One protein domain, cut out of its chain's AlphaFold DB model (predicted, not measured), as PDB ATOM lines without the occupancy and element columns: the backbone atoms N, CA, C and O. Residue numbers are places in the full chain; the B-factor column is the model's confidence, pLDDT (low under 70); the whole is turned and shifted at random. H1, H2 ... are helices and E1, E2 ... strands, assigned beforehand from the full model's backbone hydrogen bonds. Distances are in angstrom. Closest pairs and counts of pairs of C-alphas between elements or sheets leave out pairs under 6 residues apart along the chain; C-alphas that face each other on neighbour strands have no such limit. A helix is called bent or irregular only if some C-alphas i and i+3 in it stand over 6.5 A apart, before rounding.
ATOM      1  N   ILE A   2      31.828 -17.563  33.491       89.88
ATOM      2  CA  ILE A   2      30.765 -16.669  32.979       89.88
ATOM      3  C   ILE A   2      29.815 -16.194  34.095       89.88
ATOM      4  O   ILE A   2      29.583 -14.999  34.225       89.88
ATOM      5  N   MET A   3      29.349 -17.097  34.966       83.88
ATOM      6  CA  MET A   3      28.509 -16.731  36.121       83.88
ATOM      7  C   MET A   3      29.187 -15.747  37.088       83.88
ATOM      8  O   MET A   3      28.531 -14.830  37.570       83.88
ATOM      9  N   ASN A   4      30.495 -15.887  37.335       78.00
ATOM     10  CA  ASN A   4      31.229 -14.952  38.197       78.00
ATOM     11  C   ASN A   4      31.301 -13.571  37.545       78.00
ATOM     12  O   ASN A   4      31.013 -12.581  38.202       78.00
ATOM     13  N   ALA A   5      31.592 -13.509  36.241       84.38
ATOM     14  CA  ALA A   5      31.592 -12.247  35.504       84.38
ATOM     15  C   ALA A   5      30.214 -11.563  35.548       84.38
ATOM     16  O   ALA A   5      30.138 -10.356  35.760       84.38
ATOM     17  N   MET A   6      29.122 -12.327  35.419       83.94
ATOM     18  CA  MET A   6      27.760 -11.797  35.560       83.94
ATOM     19  C   MET A   6      27.484 -11.256  36.969       83.94
ATOM     20  O   MET A   6      26.871 -10.201  37.101       83.94
ATOM     21  N   SER A   7      27.935 -11.964  38.009       73.50
ATOM     22  CA  SER A   7      27.735 -11.562  39.406       73.50
ATOM     23  C   SER A   7      28.529 -10.310  39.784       73.50
ATOM     24  O   SER A   7      28.085  -9.524  40.615       73.50
ATOM     25  N   ASP A   8      29.710 -10.141  39.202       80.31
ATOM     26  CA  ASP A   8      30.719  -9.199  39.676       80.31
ATOM     27  C   ASP A   8      30.774  -7.897  38.856       80.31
ATOM     28  O   ASP A   8      31.160  -6.843  39.359       80.31
ATOM     29  N   ALA A   9      30.316  -7.929  37.598       86.25
ATOM     30  CA  ALA A   9      30.417  -6.804  36.663       86.25
ATOM     31  C   ALA A   9      29.893  -5.471  37.227       86.25
ATOM     32  O   ALA A   9      30.520  -4.430  37.033       86.25
ATOM     33  N   VAL A  10      28.761  -5.476  37.942       79.50
ATOM     34  CA  VAL A  10      28.164  -4.245  38.495       79.50
ATOM     35  C   VAL A  10      29.112  -3.549  39.477       79.50
ATOM     36  O   VAL A  10      29.181  -2.320  39.497       79.50
ATOM     37  N   PHE A  11      29.853  -4.324  40.268       79.81
ATOM     38  CA  PHE A  11      30.757  -3.799  41.285       79.81
ATOM     39  C   PHE A  11      32.166  -3.562  40.741       79.81
ATOM     40  O   PHE A  11      32.784  -2.540  41.042       79.81
ATOM     41  N   TYR A  12      32.640  -4.426  39.848       85.06
ATOM     42  CA  TYR A  12      33.902  -4.223  39.150       85.06
ATOM     43  C   TYR A  12      33.911  -2.889  38.378       85.06
ATOM     44  O   TYR A  12      34.838  -2.090  38.509       85.06
ATOM     45  N   PHE A  13      32.827  -2.592  37.647       90.38
ATOM     46  CA  PHE A  13      32.654  -1.350  36.883       90.38
ATOM     47  C   PHE A  13      32.018  -0.203  37.685       90.38
ATOM     48  O   PHE A  13      31.593   0.805  37.106       90.38
ATOM     49  N   LEU A  14      31.967  -0.312  39.016       88.00
ATOM     50  CA  LEU A  14      31.378   0.705  39.886       88.00
ATOM     51  C   LEU A  14      31.984   2.106  39.684       88.00
ATOM     52  O   LEU A  14      31.198   3.055  39.634       88.00
ATOM     53  N   PRO A  15      33.304   2.279  39.456       90.94
ATOM     54  CA  PRO A  15      33.852   3.587  39.105       90.94
ATOM     55  C   PRO A  15      33.189   4.192  37.860       90.94
ATOM     56  O   PRO A  15      32.775   5.344  37.874       90.94
ATOM     57  N   ILE A  16      32.964   3.423  36.796       95.06
ATOM     58  CA  ILE A  16      32.311   3.936  35.579       95.06
ATOM     59  C   ILE A  16      30.881   4.398  35.894       95.06
ATOM     60  O   ILE A  16      30.486   5.522  35.566       95.06
ATOM     61  N   LEU A  17      30.112   3.545  36.579       92.69
ATOM     62  CA  LEU A  17      28.703   3.791  36.890       92.69
ATOM     63  C   LEU A  17      28.518   4.969  37.855       92.69
ATOM     64  O   LEU A  17      27.647   5.822  37.645       92.69
ATOM     65  N   ILE A  18      29.331   5.040  38.909       90.81
ATOM     66  CA  ILE A  18      29.290   6.116  39.899       90.81
ATOM     67  C   ILE A  18      29.767   7.422  39.280       90.81
ATOM     68  O   ILE A  18      29.100   8.438  39.459       90.81
ATOM     69  N   GLY A  19      30.860   7.409  38.517       93.75
ATOM     70  CA  GLY A  19      31.399   8.600  37.866       93.75
ATOM     71  C   GLY A  19      30.397   9.246  36.924       93.75
ATOM     72  O   GLY A  19      30.112  10.440  37.043       93.75
ATOM     73  N   PHE A  20      29.783   8.434  36.061       96.38
ATOM     74  CA  PHE A  20      28.727   8.879  35.157       96.38
ATOM     75  C   PHE A  20      27.567   9.535  35.919       96.38
ATOM     76  O   PHE A  20      27.170  10.669  35.634       96.38
ATOM     77  N   ASN A  21      27.024   8.839  36.923       93.06
ATOM     78  CA  ASN A  21      25.866   9.321  37.676       93.06
ATOM     79  C   ASN A  21      26.192  10.542  38.548       93.06
ATOM     80  O   ASN A  21      25.368  11.455  38.654       93.06
ATOM     81  N   ALA A  22      27.382  10.592  39.147       93.31
ATOM     82  CA  ALA A  22      27.849  11.719  39.943       93.31
ATOM     83  C   ALA A  22      28.005  12.973  39.076       93.31
ATOM     84  O   ALA A  22      27.443  14.016  39.412       93.31
ATOM     85  N   ALA A  23      28.669  12.870  37.921       95.44
ATOM     86  CA  ALA A  23      28.828  13.989  36.996       95.44
ATOM     87  C   ALA A  23      27.477  14.474  36.450       95.44
ATOM     88  O   ALA A  23      27.201  15.677  36.475       95.44
ATOM     89  N   LYS A  24      26.583  13.549  36.071       94.56
ATOM     90  CA  LYS A  24      25.211  13.880  35.652       94.56
ATOM     91  C   LYS A  24      24.456  14.638  36.743       94.56
ATOM     92  O   LYS A  24      23.779  15.625  36.464       94.56
ATOM     93  N   ARG A  25      24.592  14.214  38.003       92.81
ATOM     94  CA  ARG A  25      23.951  14.863  39.154       92.81
ATOM     95  C   ARG A  25      24.537  16.239  39.475       92.81
ATOM     96  O   ARG A  25      23.803  17.108  39.939       92.81
ATOM     97  N   LEU A  26      25.829  16.438  39.232       93.00
ATOM     98  CA  LEU A  26      26.527  17.716  39.403       93.00
ATOM     99  C   LEU A  26      26.349  18.669  38.202       93.00
ATOM    100  O   LEU A  26      26.780  19.823  38.266       93.00
ATOM    101  N   GLY A  27      25.691  18.213  37.130       90.06
ATOM    102  CA  GLY A  27      25.439  18.995  35.919       90.06
ATOM    103  C   GLY A  27      26.679  19.186  35.041       90.06
ATOM    104  O   GLY A  27      26.837  20.258  34.459       90.06
ATOM    105  N   GLY A  28      27.576  18.199  34.999       90.38
ATOM    106  CA  GLY A  28      28.728  18.156  34.089       90.38
ATOM    107  C   GLY A  28      28.622  17.028  33.064       90.38
ATOM    108  O   GLY A  28      27.626  16.300  33.021       90.38
ATOM    109  N   ASN A  29      29.658  16.872  32.238       93.19
ATOM    110  CA  ASN A  29      29.699  15.837  31.212       93.19
ATOM    111  C   ASN A  29      29.889  14.428  31.811       93.19
ATOM    112  O   ASN A  29      30.980  14.034  32.227       93.19
ATOM    113  N   ALA A  30      28.802  13.656  31.823       96.25
ATOM    114  CA  ALA A  30      28.774  12.299  32.360       96.25
ATOM    115  C   ALA A  30      29.650  11.316  31.567       96.25
ATOM    116  O   ALA A  30      30.244  10.416  32.157       96.25
ATOM    117  N   THR A  31      29.774  11.511  30.253       96.31
ATOM    118  CA  THR A  31      30.598  10.664  29.387       96.31
ATOM    119  C   THR A  31      32.078  10.823  29.717       96.31
ATOM    120  O   THR A  31      32.771   9.822  29.851       96.31
ATOM    121  N   LEU A  32      32.560  12.053  29.935       96.44
ATOM    122  CA  LEU A  32      33.955  12.282  30.337       96.44
ATOM    123  C   LEU A  32      34.276  11.623  31.681       96.44
ATOM    124  O   LEU A  32      35.316  10.985  31.825       96.44
ATOM    125  N   ALA A  33      33.362  11.716  32.650       96.75
ATOM    126  CA  ALA A  33      33.524  11.035  33.929       96.75
ATOM    127  C   ALA A  33      33.516   9.502  33.784       96.75
ATOM    128  O   ALA A  33      34.315   8.831  34.429       96.75
ATOM    129  N   ALA A  34      32.666   8.941  32.917       96.75
ATOM    130  CA  ALA A  34      32.665   7.505  32.632       96.75
ATOM    131  C   ALA A  34      33.973   7.036  31.981       96.75
ATOM    132  O   ALA A  34      34.498   5.995  32.366       96.75
ATOM    133  N   VAL A  35      34.523   7.817  31.043       97.00
ATOM    134  CA  VAL A  35      35.827   7.533  30.419       97.00
ATOM    135  C   VAL A  35      36.932   7.507  31.473       97.00
ATOM    136  O   VAL A  35      37.691   6.546  31.519       97.00
ATOM    137  N   ILE A  36      36.982   8.495  32.373       96.50
ATOM    138  CA  ILE A  36      37.948   8.512  33.486       96.50
ATOM    139  C   ILE A  36      37.767   7.290  34.394       96.50
ATOM    140  O   ILE A  36      38.752   6.646  34.745       96.50
ATOM    141  N   GLY A  37      36.522   6.923  34.718       94.12
ATOM    142  CA  GLY A  37      36.214   5.703  35.469       94.12
ATOM    143  C   GLY A  37      36.730   4.433  34.785       94.12
ATOM    144  O   GLY A  37      37.225   3.531  35.453       94.12
ATOM    145  N   GLY A  38      36.658   4.378  33.452       94.62
ATOM    146  CA  GLY A  38      37.204   3.277  32.659       94.62
ATOM    147  C   GLY A  38      38.730   3.257  32.649       94.62
ATOM    148  O   GLY A  38      39.320   2.184  32.700       94.62
ATOM    149  N   ILE A  39      39.372   4.430  32.642       94.69
ATOM    150  CA  ILE A  39      40.831   4.538  32.708       94.69
ATOM    151  C   ILE A  39      41.337   4.044  34.061       94.69
ATOM    152  O   ILE A  39      42.189   3.171  34.090       94.69
ATOM    153  N   ILE A  40      40.799   4.514  35.189       90.44
ATOM    154  CA  ILE A  40      41.295   4.083  36.512       90.44
ATOM    155  C   ILE A  40      41.014   2.599  36.818       90.44
ATOM    156  O   ILE A  40      41.648   2.025  37.698       90.44
ATOM    157  N   ALA A  41      40.096   1.970  36.078       89.94
ATOM    158  CA  ALA A  41      39.809   0.535  36.128       89.94
ATOM    159  C   ALA A  41      40.430  -0.251  34.951       89.94
ATOM    160  O   ALA A  41      40.061  -1.401  34.713       89.94
ATOM    161  N   TYR A  42      41.343   0.352  34.181       93.62
ATOM    162  CA  TYR A  42      41.880  -0.271  32.974       93.62
ATOM    163  C   TYR A  42      42.785  -1.474  33.313       93.62
ATOM    164  O   TYR A  42      43.642  -1.352  34.194       93.62
ATOM    165  N   PRO A  43      42.686  -2.620  32.605       90.69
ATOM    166  CA  PRO A  43      43.370  -3.863  32.987       90.69
ATOM    167  C   PRO A  43      44.886  -3.743  33.187       90.69
ATOM    168  O   PRO A  43      45.446  -4.363  34.094       90.69
ATOM    169  N   THR A  44      45.563  -2.924  32.378       92.31
ATOM    170  CA  THR A  44      47.012  -2.703  32.505       92.31
ATOM    171  C   THR A  44      47.377  -2.032  33.831       92.31
ATOM    172  O   THR A  44      48.362  -2.419  34.456       92.31
ATOM    173  N   LEU A  45      46.564  -1.077  34.299       89.69
ATOM    174  CA  LEU A  45      46.764  -0.395  35.583       89.69
ATOM    175  C   LEU A  45      46.503  -1.341  36.757       89.69
ATOM    176  O   LEU A  45      47.265  -1.354  37.717       89.69
ATOM    177  N   LEU A  46      45.483  -2.193  36.644       86.44
ATOM    178  CA  LEU A  46      45.191  -3.218  37.651       86.44
ATOM    179  C   LEU A  46      46.312  -4.256  37.751       86.44
ATOM    180  O   LEU A  46      46.686  -4.669  38.844       86.44
ATOM    181  N   THR A  47      46.888  -4.641  36.611       88.06
ATOM    182  CA  THR A  47      48.045  -5.545  36.568       88.06
ATOM    183  C   THR A  47      49.268  -4.908  37.230       88.06
ATOM    184  O   THR A  47      50.001  -5.592  37.941       88.06
ATOM    185  N   ALA A  48      49.490  -3.608  37.018       88.19
ATOM    186  CA  ALA A  48      50.571  -2.874  37.669       88.19
ATOM    187  C   ALA A  48      50.359  -2.768  39.189       88.19
ATOM    188  O   ALA A  48      51.295  -3.021  39.947       88.19
ATOM    189  N   ALA A  49      49.124  -2.500  39.627       84.19
ATOM    190  CA  ALA A  49      48.751  -2.487  41.041       84.19
ATOM    191  C   ALA A  49      48.977  -3.852  41.709       84.19
ATOM    192  O   ALA A  49      49.597  -3.928  42.762       84.19
ATOM    193  N   GLY A  50      48.565  -4.951  41.066       80.31
ATOM    194  CA  GLY A  50      48.772  -6.309  41.589       80.31
ATOM    195  C   GLY A  50      50.241  -6.744  41.670       80.31
ATOM    196  O   GLY A  50      50.566  -7.682  42.392       80.31
ATOM    197  N   LYS A  51      51.137  -6.062  40.947       84.12
ATOM    198  CA  LYS A  51      52.594  -6.246  41.023       84.12
ATOM    199  C   LYS A  51      53.272  -5.270  41.993       84.12
ATOM    200  O   LYS A  51      54.497  -5.272  42.058       84.12
ATOM    201  N   ASN A  52      52.503  -4.451  42.717       80.56
ATOM    202  CA  ASN A  52      52.996  -3.395  43.605       80.56
ATOM    203  C   ASN A  52      53.979  -2.440  42.902       80.56
ATOM    204  O   ASN A  52      55.011  -2.076  43.459       80.56
ATOM    205  N   LEU A  53      53.689  -2.083  41.646       87.44
ATOM    206  CA  LEU A  53      54.493  -1.113  40.906       87.44
ATOM    207  C   LEU A  53      54.121   0.320  41.299       87.44
ATOM    208  O   LEU A  53      52.959   0.617  41.587       87.44
ATOM    209  N   ASP A  54      55.094   1.220  41.191       88.06
ATOM    210  CA  ASP A  54      54.886   2.659  41.325       88.06
ATOM    211  C   ASP A  54      54.628   3.315  39.962       88.06
ATOM    212  O   ASP A  54      55.281   3.004  38.965       88.06
ATOM    213  N   ILE A  55      53.691   4.265  39.931       89.56
ATOM    214  CA  ILE A  55      53.502   5.217  38.827       89.56
ATOM    215  C   ILE A  55      54.771   6.057  38.676       89.56
ATOM    216  O   ILE A  55      55.271   6.271  37.574       89.56
ATOM    217  N   MET A  56      55.253   6.564  39.808       89.00
ATOM    218  CA  MET A  56      56.461   7.364  39.940       89.00
ATOM    219  C   MET A  56      56.889   7.408  41.409       89.00
ATOM    220  O   MET A  56      56.088   7.155  42.310       89.00
ATOM    221  N   SER A  57      58.132   7.807  41.649       85.25
ATOM    222  CA  SER A  57      58.653   8.043  42.995       85.25
ATOM    223  C   SER A  57      59.363   9.397  43.006       85.25
ATOM    224  O   SER A  57      60.165   9.688  42.117       85.25
ATOM    225  N   ILE A  58      59.052  10.249  43.986       84.50
ATOM    226  CA  ILE A  58      59.739  11.531  44.206       84.50
ATOM    227  C   ILE A  58      60.407  11.459  45.575       84.50
ATOM    228  O   ILE A  58      59.748  11.586  46.608       84.50
ATOM    229  N   GLY A  59      61.726  11.258  45.589       84.94
ATOM    230  CA  GLY A  59      62.468  11.049  46.832       84.94
ATOM    231  C   GLY A  59      61.921   9.841  47.596       84.94
ATOM    232  O   GLY A  59      61.909   8.738  47.063       84.94
ATOM    233  N   PHE A  60      61.442  10.068  48.821       79.88
ATOM    234  CA  PHE A  60      60.853   9.037  49.686       79.88
ATOM    235  C   PHE A  60      59.336   8.850  49.502       79.88
ATOM    236  O   PHE A  60      58.737   8.017  50.176       79.88
ATOM    237  N   ILE A  61      58.688   9.642  48.638       80.19
ATOM    238  CA  ILE A  61      57.248   9.531  48.387       80.19
ATOM    239  C   ILE A  61      57.028   8.643  47.164       80.19
ATOM    240  O   ILE A  61      57.395   9.002  46.041       80.19
ATOM    241  N   HIS A  62      56.394   7.501  47.404       83.38
ATOM    242  CA  HIS A  62      55.981   6.542  46.388       83.38
ATOM    243  C   HIS A  62      54.543   6.827  45.948       83.38
ATOM    244  O   HIS A  62      53.673   7.088  46.783       83.38
ATOM    245  N   PHE A  63      54.295   6.785  44.640       87.44
ATOM    246  CA  PHE A  63      52.962   6.918  44.058       87.44
ATOM    247  C   PHE A  63      52.545   5.574  43.461       87.44
ATOM    248  O   PHE A  63      52.757   5.360  42.268       87.44
ATOM    249  N   PRO A  64      51.979   4.658  44.264       85.50
ATOM    250  CA  PRO A  64      51.708   3.301  43.817       85.50
ATOM    251  C   PRO A  64      50.547   3.249  42.828       85.50
ATOM    252  O   PRO A  64      49.599   4.040  42.896       85.50
ATOM    253  N   PHE A  65      50.578   2.260  41.937       85.75
ATOM    254  CA  PHE A  65      49.359   1.830  41.267       85.75
ATOM    255  C   PHE A  65      48.439   1.157  42.291       85.75
ATOM    256  O   PHE A  65      48.840   0.233  42.993       85.75
ATOM    257  N   VAL A  66      47.185   1.602  42.353       81.88
ATOM    258  CA  VAL A  66      46.162   1.050  43.250       81.88
ATOM    259  C   VAL A  66      44.988   0.543  42.425       81.88
ATOM    260  O   VAL A  66      44.646   1.109  41.385       81.88
ATOM    261  N   SER A  67      44.361  -0.543  42.881       82.38
ATOM    262  CA  SER A  67      43.131  -1.033  42.268       82.38
ATOM    263  C   SER A  67      41.953  -0.151  42.668       82.38
ATOM    264  O   SER A  67      41.568  -0.104  43.835       82.38
ATOM    265  N   TYR A  68      41.355   0.525  41.690       81.81
ATOM    266  CA  TYR A  68      40.155   1.341  41.893       81.81
ATOM    267  C   TYR A  68      38.858   0.599  41.586       81.81
ATOM    268  O   TYR A  68      37.780   1.176  41.759       81.81
ATOM    269  N   THR A  69      38.929  -0.659  41.141       80.19
ATOM    270  CA  THR A  69      37.743  -1.514  41.006       80.19
ATOM    271  C   THR A  69      36.983  -1.520  42.334       80.19
ATOM    272  O   THR A  69      37.594  -1.417  43.399       80.19
ATOM    273  N   TYR A  70      35.647  -1.555  42.291       77.19
ATOM    274  CA  TYR A  70      34.776  -1.513  43.481       77.19
ATOM    275  C   TYR A  70      34.849  -0.235  44.341       77.19
ATOM    276  O   TYR A  70      34.110  -0.113  45.319       77.19
ATOM    277  N   SER A  71      35.704   0.739  44.009       80.38
ATOM    278  CA  SER A  71      35.811   1.988  44.768       80.38
ATOM    279  C   SER A  71      34.737   2.999  44.348       80.38
ATOM    280  O   SER A  71      34.412   3.159  43.169       80.38
ATOM    281  N   VAL A  72      34.173   3.708  45.329       81.50
ATOM    282  CA  VAL A  72      33.131   4.725  45.097       81.50
ATOM    283  C   VAL A  72      33.700   6.132  45.234       81.50
ATOM    284  O   VAL A  72      33.476   6.990  44.377       81.50
ATOM    285  N   PHE A  73      34.434   6.385  46.317       83.62
ATOM    286  CA  PHE A  73      34.851   7.735  46.683       83.62
ATOM    287  C   PHE A  73      35.794   8.418  45.673       83.62
ATOM    288  O   PHE A  73      35.485   9.556  45.301       83.62
ATOM    289  N   PRO A  74      36.871   7.772  45.167       87.69
ATOM    290  CA  PRO A  74      37.787   8.406  44.212       87.69
ATOM    291  C   PRO A  74      37.054   8.961  42.992       87.69
ATOM    292  O   PRO A  74      37.304  10.080  42.544       87.69
ATOM    293  N   MET A  75      36.050   8.224  42.516       91.75
ATOM    294  CA  MET A  75      35.292   8.632  41.351       91.75
ATOM    295  C   MET A  75      34.304   9.776  41.625       91.75
ATOM    296  O   MET A  75      34.057  10.599  40.745       91.75
ATOM    297  N   ILE A  76      33.747   9.884  42.836       90.50
ATOM    298  CA  ILE A  76      32.919  11.044  43.209       90.50
ATOM    299  C   ILE A  76      33.760  12.326  43.158       90.50
ATOM    300  O   ILE A  76      33.298  13.343  42.631       90.50
ATOM    301  N   VAL A  77      34.995  12.268  43.665       91.56
ATOM    302  CA  VAL A  77      35.945  13.387  43.610       91.56
ATOM    303  C   VAL A  77      36.313  13.701  42.159       91.56
ATOM    304  O   VAL A  77      36.188  14.852  41.741       91.56
ATOM    305  N   ALA A  78      36.654  12.687  41.361       94.31
ATOM    306  CA  ALA A  78      36.959  12.858  39.942       94.31
ATOM    307  C   ALA A  78      35.784  13.481  39.165       94.31
ATOM    308  O   ALA A  78      35.975  14.431  38.412       94.31
ATOM    309  N   ALA A  79      34.545  13.035  39.392       95.88
ATOM    310  CA  ALA A  79      33.358  13.605  38.753       95.88
ATOM    311  C   ALA A  79      33.134  15.079  39.134       95.88
ATOM    312  O   ALA A  79      32.754  15.894  38.289       95.88
ATOM    313  N   TRP A  80      33.395  15.447  40.391       96.19
ATOM    314  CA  TRP A  80      33.382  16.846  40.820       96.19
ATOM    315  C   TRP A  80      34.466  17.673  40.120       96.19
ATOM    316  O   TRP A  80      34.176  18.778  39.650       96.19
ATOM    317  N   MET A  81      35.676  17.125  39.980       96.50
ATOM    318  CA  MET A  81      36.766  17.768  39.246       96.50
ATOM    319  C   MET A  81      36.431  17.954  37.767       96.50
ATOM    320  O   MET A  81      36.636  19.051  37.254       96.50
ATOM    321  N   VAL A  82      35.846  16.948  37.103       97.06
ATOM    322  CA  VAL A  82      35.363  17.050  35.713       97.06
ATOM    323  C   VAL A  82      34.438  18.254  35.570       97.06
ATOM    324  O   VAL A  82      34.677  19.112  34.729       97.06
ATOM    325  N   VAL A  83      33.420  18.372  36.429       96.00
ATOM    326  CA  VAL A  83      32.435  19.466  36.352       96.00
ATOM    327  C   VAL A  83      33.092  20.834  36.554       96.00
ATOM    328  O   VAL A  83      32.730  21.803  35.884       96.00
ATOM    329  N   LYS A  84      34.023  20.944  37.506       96.69
ATOM    330  CA  LYS A  84      34.710  22.205  37.817       96.69
ATOM    331  C   LYS A  84      35.674  22.612  36.707       96.69
ATOM    332  O   LYS A  84      35.623  23.757  36.261       96.69
ATOM    333  N   LEU A  85      36.498  21.675  36.252       96.44
ATOM    334  CA  LEU A  85      37.506  21.908  35.229       96.44
ATOM    335  C   LEU A  85      36.862  22.178  33.867       96.44
ATOM    336  O   LEU A  85      37.267  23.112  33.190       96.44
ATOM    337  N   GLU A  86      35.800  21.453  33.502       95.25
ATOM    338  CA  GLU A  86      35.059  21.699  32.259       95.25
ATOM    339  C   GLU A  86      34.487  23.116  32.203       95.25
ATOM    340  O   GLU A  86      34.640  23.808  31.198       95.25
ATOM    341  N   LYS A  87      33.851  23.568  33.291       94.75
ATOM    342  CA  LYS A  87      33.301  24.926  33.371       94.75
ATOM    343  C   LYS A  87      34.394  25.974  33.235       94.75
ATOM    344  O   LYS A  87      34.200  26.929  32.499       94.75
ATOM    345  N   TRP A  88      35.520  25.775  33.915       96.44
ATOM    346  CA  TRP A  88      36.653  26.691  33.856       96.44
ATOM    347  C   TRP A  88      37.302  26.732  32.466       96.44
ATOM    348  O   TRP A  88      37.529  27.810  31.937       96.44
ATOM    349  N   LEU A  89      37.527  25.589  31.813       95.56
ATOM    350  CA  LEU A  89      38.092  25.558  30.458       95.56
ATOM    351  C   LEU A  89      37.193  26.276  29.441       95.56
ATOM    352  O   LEU A  89      37.689  26.983  28.564       95.56
ATOM    353  N   LYS A  90      35.867  26.151  29.581       94.62
ATOM    354  CA  LYS A  90      34.894  26.828  28.709       94.62
ATOM    355  C   LYS A  90      34.886  28.352  28.847       94.62
ATOM    356  O   LYS A  90      34.396  29.003  27.932       94.62
ATOM    357  N   THR A  91      35.391  28.933  29.944       95.81
ATOM    358  CA  THR A  91      35.360  30.399  30.113       95.81
ATOM    359  C   THR A  91      36.419  31.126  29.297       95.81
ATOM    360  O   THR A  91      36.227  32.298  28.999       95.81
ATOM    361  N   TRP A  92      37.534  30.473  28.964       94.06
ATOM    362  CA  TRP A  92      38.665  31.128  28.297       94.06
ATOM    363  C   TRP A  92      39.058  30.484  26.963       94.06
ATOM    364  O   TRP A  92      39.682  31.146  26.137       94.06
ATOM    365  N   MET A  93      38.701  29.218  26.714       94.56
ATOM    366  CA  MET A  93      39.096  28.536  25.483       94.56
ATOM    367  C   MET A  93      38.179  28.885  24.295       94.56
ATOM    368  O   MET A  93      36.956  28.743  24.412       94.56
ATOM    369  N   PRO A  94      38.738  29.252  23.125       94.50
ATOM    370  CA  PRO A  94      37.960  29.519  21.915       94.50
ATOM    371  C   PRO A  94      37.101  28.327  21.475       94.50
ATOM    372  O   PRO A  94      37.557  27.184  21.509       94.50
ATOM    373  N   SER A  95      35.874  28.593  21.014       93.56
ATOM    374  CA  SER A  95      34.845  27.578  20.715       93.56
ATOM    375  C   SER A  95      35.304  26.467  19.761       93.56
ATOM    376  O   SER A  95      34.973  25.304  19.981       93.56
ATOM    377  N   TYR A  96      36.113  26.795  18.753       92.06
ATOM    378  CA  TYR A  96      36.633  25.845  17.762       92.06
ATOM    379  C   TYR A  96      37.686  24.874  18.324       92.06
ATOM    380  O   TYR A  96      37.869  23.791  17.777       92.06
ATOM    381  N   LEU A  97      38.351  25.218  19.435       94.06
ATOM    382  CA  LEU A  97      39.304  24.332  20.120       94.06
ATOM    383  C   LEU A  97      38.625  23.442  21.163       94.06
ATOM    384  O   LEU A  97      39.151  22.385  21.520       94.06
ATOM    385  N   GLN A  98      37.447  23.844  21.648       92.25
ATOM    386  CA  GLN A  98      36.807  23.199  22.793       92.25
ATOM    387  C   GLN A  98      36.525  21.711  22.563       92.25
ATOM    388  O   GLN A  98      36.716  20.915  23.479       92.25
ATOM    389  N   ALA A  99      36.113  21.324  21.353       91.25
ATOM    390  CA  ALA A  99      35.752  19.941  21.037       91.25
ATOM    391  C   ALA A  99      36.926  18.952  21.165       91.25
ATOM    392  O   ALA A  99      36.705  17.786  21.479       91.25
ATOM    393  N   ILE A 100      38.160  19.417  20.956       92.94
ATOM    394  CA  ILE A 100      39.370  18.583  20.985       92.94
ATOM    395  C   ILE A 100      40.069  18.713  22.340       92.94
ATOM    396  O   ILE A 100      40.352  17.717  23.007       92.94
ATOM    397  N   PHE A 101      40.322  19.946  22.776       96.00
ATOM    398  CA  PHE A 101      41.189  20.200  23.922       96.00
ATOM    399  C   PHE A 101      40.479  20.041  25.267       96.00
ATOM    400  O   PHE A 101      41.111  19.581  26.215       96.00
ATOM    401  N   ILE A 102      39.178  20.350  25.384       95.75
ATOM    402  CA  ILE A 102      38.470  20.176  26.668       95.75
ATOM    403  C   ILE A 102      38.466  18.706  27.101       95.75
ATOM    404  O   ILE A 102      38.914  18.439  28.218       95.75
ATOM    405  N   PRO A 103      38.007  17.745  26.271       95.31
ATOM    406  CA  PRO A 103      38.034  16.333  26.641       95.31
ATOM    407  C   PRO A 103      39.438  15.853  27.008       95.31
ATOM    408  O   PRO A 103      39.604  15.222  28.048       95.31
ATOM    409  N   ALA A 104      40.445  16.197  26.197       96.75
ATOM    410  CA  ALA A 104      41.823  15.762  26.401       96.75
ATOM    411  C   ALA A 104      42.417  16.290  27.718       96.75
ATOM    412  O   ALA A 104      42.960  15.512  28.501       96.75
ATOM    413  N   ILE A 105      42.259  17.589  28.001       97.25
ATOM    414  CA  ILE A 105      42.758  18.209  29.238       97.25
ATOM    415  C   ILE A 105      42.033  17.630  30.452       97.25
ATOM    416  O   ILE A 105      42.676  17.298  31.443       97.25
ATOM    417  N   ILE A 106      40.707  17.477  30.386       97.12
ATOM    418  CA  ILE A 106      39.935  16.904  31.495       97.12
ATOM    419  C   ILE A 106      40.379  15.475  31.774       97.12
ATOM    420  O   ILE A 106      40.662  15.150  32.924       97.12
ATOM    421  N   ILE A 107      40.449  14.631  30.744       97.00
ATOM    422  CA  ILE A 107      40.849  13.233  30.906       97.00
ATOM    423  C   ILE A 107      42.261  13.161  31.488       97.00
ATOM    424  O   ILE A 107      42.452  12.468  32.485       97.00
ATOM    425  N   GLY A 108      43.219  13.904  30.928       96.50
ATOM    426  CA  GLY A 108      44.602  13.909  31.402       96.50
ATOM    427  C   GLY A 108      44.718  14.397  32.844       96.50
ATOM    428  O   GLY A 108      45.135  13.649  33.722       96.50
ATOM    429  N   VAL A 109      44.276  15.625  33.122       96.75
ATOM    430  CA  VAL A 109      44.440  16.253  34.442       96.75
ATOM    431  C   VAL A 109      43.666  15.503  35.520       96.75
ATOM    432  O   VAL A 109      44.221  15.212  36.578       96.75
ATOM    433  N   VAL A 110      42.392  15.172  35.285       96.56
ATOM    434  CA  VAL A 110      41.572  14.532  36.322       96.56
ATOM    435  C   VAL A 110      42.064  13.119  36.608       96.56
ATOM    436  O   VAL A 110      42.141  12.750  37.777       96.56
ATOM    437  N   THR A 111      42.443  12.343  35.588       94.62
ATOM    438  CA  THR A 111      42.993  10.994  35.807       94.62
ATOM    439  C   THR A 111      44.304  11.071  36.577       94.62
ATOM    440  O   THR A 111      44.434  10.410  37.605       94.62
ATOM    441  N   THR A 112      45.248  11.913  36.143       93.19
ATOM    442  CA  THR A 112      46.547  12.063  36.809       93.19
ATOM    443  C   THR A 112      46.382  12.480  38.264       93.19
ATOM    444  O   THR A 112      46.944  11.837  39.145       93.19
ATOM    445  N   VAL A 113      45.567  13.501  38.546       93.69
ATOM    446  CA  VAL A 113      45.329  13.940  39.929       93.69
ATOM    447  C   VAL A 113      44.638  12.848  40.740       93.69
ATOM    448  O   VAL A 113      45.007  12.626  41.888       93.69
ATOM    449  N   THR A 114      43.671  12.133  40.161       91.12
ATOM    450  CA  THR A 114      42.989  11.042  40.867       91.12
ATOM    451  C   THR A 114      43.991   9.965  41.270       91.12
ATOM    452  O   THR A 114      44.052   9.633  42.449       91.12
ATOM    453  N   LEU A 115      44.821   9.477  40.346       89.31
ATOM    454  CA  LEU A 115      45.808   8.430  40.625       89.31
ATOM    455  C   LEU A 115      46.887   8.898  41.617       89.31
ATOM    456  O   LEU A 115      47.128   8.230  42.619       89.31
ATOM    457  N   LEU A 116      47.486  10.073  41.389       90.06
ATOM    458  CA  LEU A 116      48.597  10.571  42.209       90.06
ATOM    459  C   LEU A 116      48.174  11.024  43.609       90.06
ATOM    460  O   LEU A 116      48.982  10.977  44.528       90.06
ATOM    461  N   VAL A 117      46.933  11.477  43.796       87.19
ATOM    462  CA  VAL A 117      46.461  11.903  45.123       87.19
ATOM    463  C   VAL A 117      45.838  10.738  45.870       87.19
ATOM    464  O   VAL A 117      46.161  10.504  47.030       87.19
ATOM    465  N   THR A 118      44.926  10.002  45.234       82.38
ATOM    466  CA  THR A 118      44.185   8.965  45.960       82.38
ATOM    467  C   THR A 118      45.016   7.708  46.186       82.38
ATOM    468  O   THR A 118      44.800   7.067  47.204       82.38
ATOM    469  N   GLY A 119      45.982   7.387  45.315       80.56
ATOM    470  CA  GLY A 119      46.857   6.222  45.470       80.56
ATOM    471  C   GLY A 119      47.627   6.237  46.797       80.56
ATOM    472  O   GLY A 119      47.331   5.410  47.659       80.56
ATOM    473  N   PRO A 120      48.520   7.221  47.033       81.62
ATOM    474  CA  PRO A 120      49.262   7.340  48.292       81.62
ATOM    475  C   PRO A 120      48.359   7.439  49.520       81.62
ATOM    476  O   PRO A 120      48.632   6.808  50.533       81.62
ATOM    477  N   VAL A 121      47.255   8.190  49.435       82.62
ATOM    478  CA  VAL A 121      46.308   8.325  50.553       82.62
ATOM    479  C   VAL A 121      45.684   6.976  50.908       82.62
ATOM    480  O   VAL A 121      45.586   6.645  52.087       82.62
ATOM    481  N   ILE A 122      45.267   6.192  49.910       76.56
ATOM    482  CA  ILE A 122      44.708   4.854  50.124       76.56
ATOM    483  C   ILE A 122      45.763   3.933  50.735       76.56
ATOM    484  O   ILE A 122      45.464   3.267  51.723       76.56
ATOM    485  N   THR A 123      46.984   3.935  50.198       77.00
ATOM    486  CA  THR A 123      48.082   3.096  50.690       77.00
ATOM    487  C   THR A 123      48.471   3.455  52.119       77.00
ATOM    488  O   THR A 123      48.470   2.579  52.968       77.00
TER     489      THR A 123
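AT A GLANCE: This is residues 2 to 123 of the 325 residues of the protein "Putative trehalose and glucose-specific phosphotransferase system, enzyme IIBC" of Lactobacillus fabifermentans DSM 21115 (UniProt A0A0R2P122). What does the domain look like at first sight? Two helical hairpins, H2 with H3 and the longer H5 with H6, pack together as an up-and-down bundle of four helices. At one end of the bundle a small hairpin of two strands, E1 and E2, packs with E2 on the last part of H6, residues 112 to 123, while residues 2 to 7 of H1 stick out on the side away from it. What is it made of, and how large is it? The printed part has 122 residues with six named helices and two named strands, in the order H1 H2 H3 H4 E1 E2 H5 H6; the sheet, E1 - E2, is antiparallel, and the class is mostly helix. The whole is compact, with a radius of gyration of the C-alphas of 15.3 A, and its outline is flat, spanning 44 by 43 by 21 A.

HOW THE PARTS SIT: Where is the sheet, and what is near it? E1, residues 54 to 58, and E2, residues 61 to 64, are an antiparallel hairpin with directions at 171 degrees; N 55 and O 63, 2.7 A apart, and N 58 and O 61, 2.9 A apart, are within hydrogen-bond range. H6, residues 95 to 123, has 7 pairs of C-alphas within 8 A with E2, the closest those of Phe 63 and Pro 120 at 5.6 A, and E1 and H6 are near each other, with 6 pairs within 10 A. H4, residues 43 to 50, has one such pair within 8 A with E2, the C-alphas of Ala 49 and Pro 64, 7.1 A apart. Which helices touch H6? H5, residues 73 to 92, and H6 are a helical hairpin and touch at a shallow tilt of 30 degrees, opposite ways, with the closest C-alphas those of Ala 78 and Val 110 at 6.1 A. H3, residues 30 to 40, touches residues 103 to 115 of H6 alone, at a steep tilt of 43 degrees, the same way, with the closest C-alphas those of Ile 36 and Thr 111 at 6.1 A. What completes the bundle? H2, residues 14 to 26, and H3 are a helical hairpin and touch at a shallow tilt of 30 degrees, opposite ways, with the closest C-alphas those of Ile 16 and Gly 37 at 4.3 A. H5 touches H2 with residues 75 to 83 alone, at a steep tilt of 45 degrees, the same way, the closest C-alphas being those of Ala 23 and Ala 79 at 4.9 A. H2, H3, H5 and H6 are a bundle, up and down, each running against the one before it in the chain, while H2 and H6 are apart. What of the other helices and the backbones? H1, residues 2 to 12, touches no helix and meets H2 only through their link; H4 touches no helix and meets H3 only through their link. Every O i to N i+4 pair is within hydrogen-bond range in H2, H3 and H4, against 5 of 7 in H1, 15 of 16 in H5 and 19 of 25 in H6.

IN THESE COORDINATES: Where do the strands lie? E1 begins at C-alpha 54, (54.886, 2.659, 41.325), and measures 10.5 A from first to last C-alpha; E2 measures 9.5 A. How long are the helices? H6 measures 40.9 A and ends at C-alpha 123, (48.082, 3.096, 50.690); H5 measures 30.0 A, H2 17.7 A, H3 15.5 A and H4 10.4 A. H1 measures 14.2 A and begins at C-alpha 2, (30.765, -16.669, 32.979). Are any helices bent or irregular? No helix is bent, but H6 has a kink of 42 degrees near residue 102. H1 is irregular, with C-alphas 7 and 10 at 7.4 A, and H6 only just, with C-alphas 96 and 99 at 6.8 A.

THE WHOLE: How far does it reach? The two C-alphas farthest apart are those of Met 3 and Trp 92, at 49.5 A. Is the printed part whole, and are its links long? Residues 2 to 123 run without a cut; no link is long, and the link from E2 to H5, 8 residues, is short while the others are tight. How confident is the model? The mean pLDDT of the printed part is 89.9, and no printed residue is under 70.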